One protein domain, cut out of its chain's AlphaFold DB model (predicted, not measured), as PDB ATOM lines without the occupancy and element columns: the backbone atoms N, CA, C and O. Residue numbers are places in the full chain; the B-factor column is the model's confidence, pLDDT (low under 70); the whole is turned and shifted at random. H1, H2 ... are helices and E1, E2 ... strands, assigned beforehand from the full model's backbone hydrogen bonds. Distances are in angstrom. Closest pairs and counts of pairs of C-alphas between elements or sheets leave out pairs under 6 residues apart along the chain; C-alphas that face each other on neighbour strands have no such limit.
ATOM      1  N   GLU A  53     159.944  95.188  -5.102       94.31
ATOM      2  CA  GLU A  53     160.940  96.095  -4.533       94.31
ATOM      3  C   GLU A  53     161.914  96.594  -5.608       94.31
ATOM      4  O   GLU A  53     162.254  97.777  -5.644       94.31
ATOM      5  N   GLY A  54     162.336  95.716  -6.523       92.50
ATOM      6  CA  GLY A  54     163.122  96.071  -7.703       92.50
ATOM      7  C   GLY A  54     162.423  97.096  -8.593       92.50
ATOM      8  O   GLY A  54     163.025  98.105  -8.964       92.50
ATOM      9  N   GLN A  55     161.134  96.883  -8.867       92.94
ATOM     10  CA  GLN A  55     160.307  97.782  -9.672       92.94
ATOM     11  C   GLN A  55     160.119  99.149  -9.005       92.94
ATOM     12  O   GLN A  55     160.327 100.166  -9.663       92.94
ATOM     13  N   ILE A  56     159.798  99.190  -7.705       92.56
ATOM     14  CA  ILE A  56     159.662 100.446  -6.947       92.56
ATOM     15  C   ILE A  56     160.967 101.246  -7.015       92.56
ATOM     16  O   ILE A  56     160.955 102.403  -7.429       92.56
ATOM     17  N   ARG A  57     162.109 100.605  -6.732       91.38
ATOM     18  CA  ARG A  57     163.428 101.255  -6.820       91.38
ATOM     19  C   ARG A  57     163.739 101.756  -8.227       91.38
ATOM     20  O   ARG A  57     164.333 102.819  -8.390       91.38
ATOM     21  N   ALA A  58     163.372 100.990  -9.255       91.06
ATOM     22  CA  ALA A  58     163.569 101.395 -10.641       91.06
ATOM     23  C   ALA A  58     162.729 102.631 -10.994       91.06
ATOM     24  O   ALA A  58     163.253 103.536 -11.643       91.06
ATOM     25  N   ILE A  59     161.475 102.692 -10.532       90.94
ATOM     26  CA  ILE A  59     160.581 103.845 -10.706       90.94
ATOM     27  C   ILE A  59     161.150 105.062  -9.973       90.94
ATOM     28  O   ILE A  59     161.377 106.087 -10.610       90.94
ATOM     29  N   GLU A  60     161.462 104.951  -8.682       90.62
ATOM     30  CA  GLU A  60     162.022 106.046  -7.876       90.62
ATOM     31  C   GLU A  60     163.301 106.616  -8.499       90.62
ATOM     32  O   GLU A  60     163.451 107.831  -8.631       90.62
ATOM     33  N   LYS A  61     164.178 105.745  -9.012       90.25
ATOM     34  CA  LYS A  61     165.400 106.142  -9.722       90.25
ATOM     35  C   LYS A  61     165.134 107.024 -10.947       90.25
ATOM     36  O   LYS A  61     165.982 107.849 -11.289       90.25
ATOM     37  N   THR A  62     163.988 106.883 -11.621       89.69
ATOM     38  CA  THR A  62     163.629 107.779 -12.738       89.69
ATOM     39  C   THR A  62     163.330 109.205 -12.273       89.69
ATOM     40  O   THR A  62     163.603 110.148 -13.019       89.69
ATOM     41  N   PHE A  63     162.849 109.367 -11.037       88.62
ATOM     42  CA  PHE A  63     162.555 110.660 -10.426       88.62
ATOM     43  C   PHE A  63     163.785 111.303  -9.787       88.62
ATOM     44  O   PHE A  63     163.904 112.524  -9.821       88.62
ATOM     45  N   GLU A  64     164.745 110.518  -9.282       87.06
ATOM     46  CA  GLU A  64     165.948 111.034  -8.605       87.06
ATOM     47  C   GLU A  64     166.710 112.102  -9.404       87.06
ATOM     48  O   GLU A  64     167.287 113.007  -8.808       87.06
ATOM     49  N   ARG A  65     166.689 112.043 -10.743       83.19
ATOM     50  CA  ARG A  65     167.369 113.025 -11.610       83.19
ATOM     51  C   ARG A  65     166.858 114.462 -11.455       83.19
ATOM     52  O   ARG A  65     167.535 115.386 -11.893       83.19
ATOM     53  N   PHE A  66     165.663 114.635 -10.898       84.19
ATOM     54  CA  PHE A  66     165.016 115.930 -10.698       84.19
ATOM     55  C   PHE A  66     165.221 116.490  -9.287       84.19
ATOM     56  O   PHE A  66     164.843 117.629  -9.019       84.19
ATOM     57  N   TYR A  67     165.824 115.714  -8.383       83.00
ATOM     58  CA  TYR A  67     166.013 116.095  -6.989       83.00
ATOM     59  C   TYR A  67     167.496 116.145  -6.626       83.00
ATOM     60  O   TYR A  67     168.293 115.277  -6.985       83.00
ATOM     61  N   ARG A  68     167.868 117.139  -5.825       79.19
ATOM     62  CA  ARG A  68     169.146 117.163  -5.118       79.19
ATOM     63  C   ARG A  68     169.039 116.294  -3.871       79.19
ATOM     64  O   ARG A  68     168.175 116.525  -3.029       79.19
ATOM     65  N   LYS A  69     169.958 115.340  -3.713       73.12
ATOM     66  CA  LYS A  69     170.140 114.607  -2.452       73.12
ATOM     67  C   LYS A  69     171.024 115.434  -1.514       73.12
ATOM     68  O   LYS A  69     172.197 115.651  -1.809       73.12
ATOM     69  N   SER A  70     170.465 115.912  -0.404       71.81
ATOM     70  CA  SER A  70     171.246 116.514   0.684       71.81
ATOM     71  C   SER A  70     172.003 115.432   1.460       71.81
ATOM     72  O   SER A  70     171.524 114.305   1.592       71.81
ATOM     73  N   SER A  71     173.155 115.780   2.040       68.00
ATOM     74  CA  SER A  71     173.911 114.908   2.956       68.00
ATOM     75  C   SER A  71     173.099 114.481   4.188       68.00
ATOM     76  O   SER A  71     173.394 113.455   4.790       68.00
ATOM     77  N   SER A  72     172.044 115.232   4.521       69.00
ATOM     78  CA  SER A  72     171.075 114.923   5.580       69.00
ATOM     79  C   SER A  72     169.971 113.936   5.149       69.00
ATOM     80  O   SER A  72     169.066 113.666   5.934       69.00
ATOM     81  N   GLY A  73     169.982 113.441   3.907       68.44
ATOM     82  CA  GLY A  73     168.951 112.540   3.372       68.44
ATOM     83  C   GLY A  73     167.676 113.232   2.871       68.44
ATOM     84  O   GLY A  73     166.792 112.559   2.353       68.44
ATOM     85  N   SER A  74     167.580 114.563   2.972       72.75
ATOM     86  CA  SER A  74     166.455 115.332   2.421       72.75
ATOM     87  C   SER A  74     166.613 115.537   0.908       72.75
ATOM     88  O   SER A  74     167.679 115.962   0.448       72.75
ATOM     89  N   SER A  75     165.571 115.223   0.134       76.50
ATOM     90  CA  SER A  75     165.509 115.441  -1.315       76.50
ATOM     91  C   SER A  75     164.762 116.731  -1.637       76.50
ATOM     92  O   SER A  75     163.558 116.825  -1.410       76.50
ATOM     93  N   THR A  76     165.461 117.714  -2.198       80.50
ATOM     94  CA  THR A  76     164.866 118.988  -2.633       80.50
ATOM     95  C   THR A  76     164.787 119.035  -4.161       80.50
ATOM     96  O   THR A  76     165.772 118.651  -4.797       80.50
ATOM     97  N   PRO A  77     163.680 119.490  -4.774       82.69
ATOM     98  CA  PRO A  77     163.610 119.683  -6.224       82.69
ATOM     99  C   PRO A  77     164.735 120.604  -6.715       82.69
ATOM    100  O   PRO A  77     165.082 121.569  -6.034       82.69
ATOM    101  N   LEU A  78     165.319 120.294  -7.873       83.38
ATOM    102  CA  LEU A  78     166.256 121.194  -8.547       83.38
ATOM    103  C   LEU A  78     165.503 122.399  -9.119       83.38
ATOM    104  O   LEU A  78     164.361 122.261  -9.561       83.38
ATOM    105  N   SER A  79     166.152 123.565  -9.158       84.00
ATOM    106  CA  SER A  79     165.664 124.652 -10.011       84.00
ATOM    107  C   SER A  79     165.810 124.260 -11.485       84.00
ATOM    108  O   SER A  79     166.621 123.397 -11.833       84.00
ATOM    109  N   GLU A  80     165.040 124.892 -12.372       83.06
ATOM    110  CA  GLU A  80     165.127 124.616 -13.811       83.06
ATOM    111  C   GLU A  80     166.546 124.858 -14.351       83.06
ATOM    112  O   GLU A  80     167.092 124.014 -15.055       83.06
ATOM    113  N   GLU A  81     167.194 125.946 -13.937       85.19
ATOM    114  CA  GLU A  81     168.574 126.269 -14.319       85.19
ATOM    115  C   GLU A  81     169.563 125.162 -13.919       85.19
ATOM    116  O   GLU A  81     170.406 124.742 -14.715       85.19
ATOM    117  N   GLU A  82     169.435 124.645 -12.695       86.69
ATOM    118  CA  GLU A  82     170.276 123.555 -12.199       86.69
ATOM    119  C   GLU A  82     169.996 122.242 -12.930       86.69
ATOM    120  O   GLU A  82     170.920 121.479 -13.225       86.69
ATOM    121  N   PHE A  83     168.730 121.960 -13.238       87.25
ATOM    122  CA  PHE A  83     168.355 120.781 -14.007       87.25
ATOM    123  C   PHE A  83     168.946 120.835 -15.422       87.25
ATOM    124  O   PHE A  83     169.617 119.888 -15.843       87.25
ATOM    125  N   LEU A  84     168.784 121.960 -16.125       89.00
ATOM    126  CA  LEU A  84     169.297 122.165 -17.481       89.00
ATOM    127  C   LEU A  84     170.826 122.072 -17.547       89.00
ATOM    128  O   LEU A  84     171.358 121.429 -18.455       89.00
ATOM    129  N   ALA A  85     171.537 122.630 -16.563       87.25
ATOM    130  CA  ALA A  85     172.999 122.566 -16.491       87.25
ATOM    131  C   ALA A  85     173.542 121.134 -16.306       87.25
ATOM    132  O   ALA A  85     174.654 120.822 -16.741       87.25
ATOM    133  N   ASN A  86     172.761 120.248 -15.678       86.31
ATOM    134  CA  ASN A  86     173.146 118.856 -15.436       86.31
ATOM    135  C   ASN A  86     172.824 117.914 -16.610       86.31
ATOM    136  O   ASN A  86     173.328 116.785 -16.651       86.31
ATOM    137  N   LEU A  87     172.014 118.351 -17.580       87.94
ATOM    138  CA  LEU A  87     171.659 117.546 -18.746       87.94
ATOM    139  C   LEU A  87     172.814 117.462 -19.749       87.94
ATOM    140  O   LEU A  87     173.403 118.458 -20.163       87.94
ATOM    141  N   LYS A  88     173.102 116.239 -20.202       88.12
ATOM    142  CA  LYS A  88     174.081 115.963 -21.259       88.12
ATOM    143  C   LYS A  88     173.425 115.156 -22.363       88.12
ATOM    144  O   LYS A  88     172.792 114.135 -22.093       88.12
ATOM    145  N   HIS A  89     173.601 115.581 -23.612       90.69
ATOM    146  CA  HIS A  89     173.065 114.826 -24.738       90.69
ATOM    147  C   HIS A  89     173.802 113.478 -24.880       90.69
ATOM    148  O   HIS A  89     175.036 113.477 -24.940       90.69
ATOM    149  N   PRO A  90     173.088 112.341 -25.014       89.38
ATOM    150  CA  PRO A  90     173.689 111.002 -24.979       89.38
ATOM    151  C   PRO A  90     174.815 110.767 -25.995       89.38
ATOM    152  O   PRO A  90     175.770 110.053 -25.711       89.38
ATOM    153  N   THR A  91     174.710 111.373 -27.179       90.38
ATOM    154  CA  THR A  91     175.636 111.145 -28.308       90.38
ATOM    155  C   THR A  91     176.474 112.370 -28.686       90.38
ATOM    156  O   THR A  91     177.369 112.266 -29.515       90.38
ATOM    157  N   LYS A  92     176.163 113.556 -28.148       90.69
ATOM    158  CA  LYS A  92     176.705 114.847 -28.622       90.69
ATOM    159  C   LYS A  92     177.000 115.756 -27.428       90.69
ATOM    160  O   LYS A  92     176.215 116.648 -27.143       90.69
ATOM    161  N   PRO A  93     178.120 115.566 -26.724       86.81
ATOM    162  CA  PRO A  93     178.384 116.271 -25.469       86.81
ATOM    163  C   PRO A  93     178.535 117.797 -25.608       86.81
ATOM    164  O   PRO A  93     178.516 118.490 -24.600       86.81
ATOM    165  N   GLY A  94     178.694 118.326 -26.827       88.69
ATOM    166  CA  GLY A  94     178.856 119.761 -27.086       88.69
ATOM    167  C   GLY A  94     177.559 120.568 -27.201       88.69
ATOM    168  O   GLY A  94     177.636 121.735 -27.566       88.69
ATOM    169  N   ILE A  95     176.388 119.969 -26.955       92.94
ATOM    170  CA  ILE A  95     175.107 120.693 -26.959       92.94
ATOM    171  C   ILE A  95     174.518 120.762 -25.551       92.94
ATOM    172  O   ILE A  95     174.654 119.820 -24.768       92.94
ATOM    173  N   THR A  96     173.840 121.867 -25.263       91.75
ATOM    174  CA  THR A  96     173.217 122.167 -23.970       91.75
ATOM    175  C   THR A  96     171.701 122.256 -24.118       91.75
ATOM    176  O   THR A  96     171.202 122.700 -25.153       91.75
ATOM    177  N   ALA A  97     170.964 121.824 -23.092       90.75
ATOM    178  CA  ALA A  97     169.516 121.997 -23.040       90.75
ATOM    179  C   ALA A  97     169.169 123.479 -22.806       90.75
ATOM    180  O   ALA A  97     169.879 124.162 -22.070       90.75
ATOM    181  N   VAL A  98     168.111 123.967 -23.457       90.62
ATOM    182  CA  VAL A  98     167.684 125.380 -23.391       90.62
ATOM    183  C   VAL A  98     166.465 125.553 -22.492       90.62
ATOM    184  O   VAL A  98     166.412 126.497 -21.718       90.62
ATOM    185  N   GLU A  99     165.507 124.638 -22.586       88.38
ATOM    186  CA  GLU A  99     164.256 124.671 -21.834       88.38
ATOM    187  C   GLU A  99     163.848 123.249 -21.445       88.38
ATOM    188  O   GLU A  99     164.235 122.276 -22.109       88.38
ATOM    189  N   SER A 100     163.075 123.124 -20.366       87.50
ATOM    190  CA  SER A 100     162.486 121.857 -19.946       87.50
ATOM    191  C   SER A 100     160.981 122.000 -19.747       87.50
ATOM    192  O   SER A 100     160.513 122.907 -19.073       87.50
ATOM    193  N   LEU A 101     160.210 121.085 -20.338       89.31
ATOM    194  CA  LEU A 101     158.758 121.046 -20.181       89.31
ATOM    195  C   LEU A 101     158.396 119.889 -19.244       89.31
ATOM    196  O   LEU A 101     158.530 118.727 -19.654       89.31
TER     197      LEU A 101
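What this domain is: This is residues 53 to 101 of the 299 residues of the protein "RNA polymerase II-associated" of Lobosporangium transversale (UniProt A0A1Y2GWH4). This is a loose, open run of small parts with no shared core: helix H1 makes an arm at one end, a small hairpin of strands E1 and E2 comes next, and short helix H2 follows with a long loop at the other end, residues 87 to 101, that turns back toward H2. Residues 53 to 63 of H1 stick out free. The printed part has 49 residues with two named helices and two named strands, in the order H1, E1, E2, H2; the sheet, order E1 - E2, is antiparallel and the class is mixed, helices and strands. The whole is loose, with a radius of gyration of the C-alphas of 13.1 A, and only just elongated, with spans of 36 by 24 by 21 A.

How they stand to each other: H1, residues 53 to 64, leads by a tight link of 2 residues to E1, residues 67 to 69. E1 and E2, residues 75 to 77, form a hairpin over a tight link of 5 residues, antiparallel with 149 degrees between their directions. The C-alphas of Tyr 67 and Pro 77 face each other at 4.4 A. N 68 and O 76 are within hydrogen-bond range at 2.8 A, as are N 76 and O 68 at 3.1 A. H2, residues 80 to 86, follows E2 after a tight link of 2 residues. H1 is apart from E2 and from H2, and E1 is apart from H2. In H2 every O i to N i+4 pair is within hydrogen-bond range; in H1, 7 of 8 are.

Where its parts are: H1 begins with C-alpha 53 at (160.940, 96.095, -4.533) and measures 16.3 A from first to last C-alpha. E1 measures 6.3 A and E2 6.8 A. H2 measures 10.0 A and ends with C-alpha 86 at (173.146, 118.856, -15.436).

The domain as a whole: The two C-alphas farthest apart, those of Glu 53 and Gly 94, are 37.3 A apart. The printed part has no cut, and no link between named elements is long. The mean pLDDT of the printed part is 85.7; residues 71 to 73 are under 70.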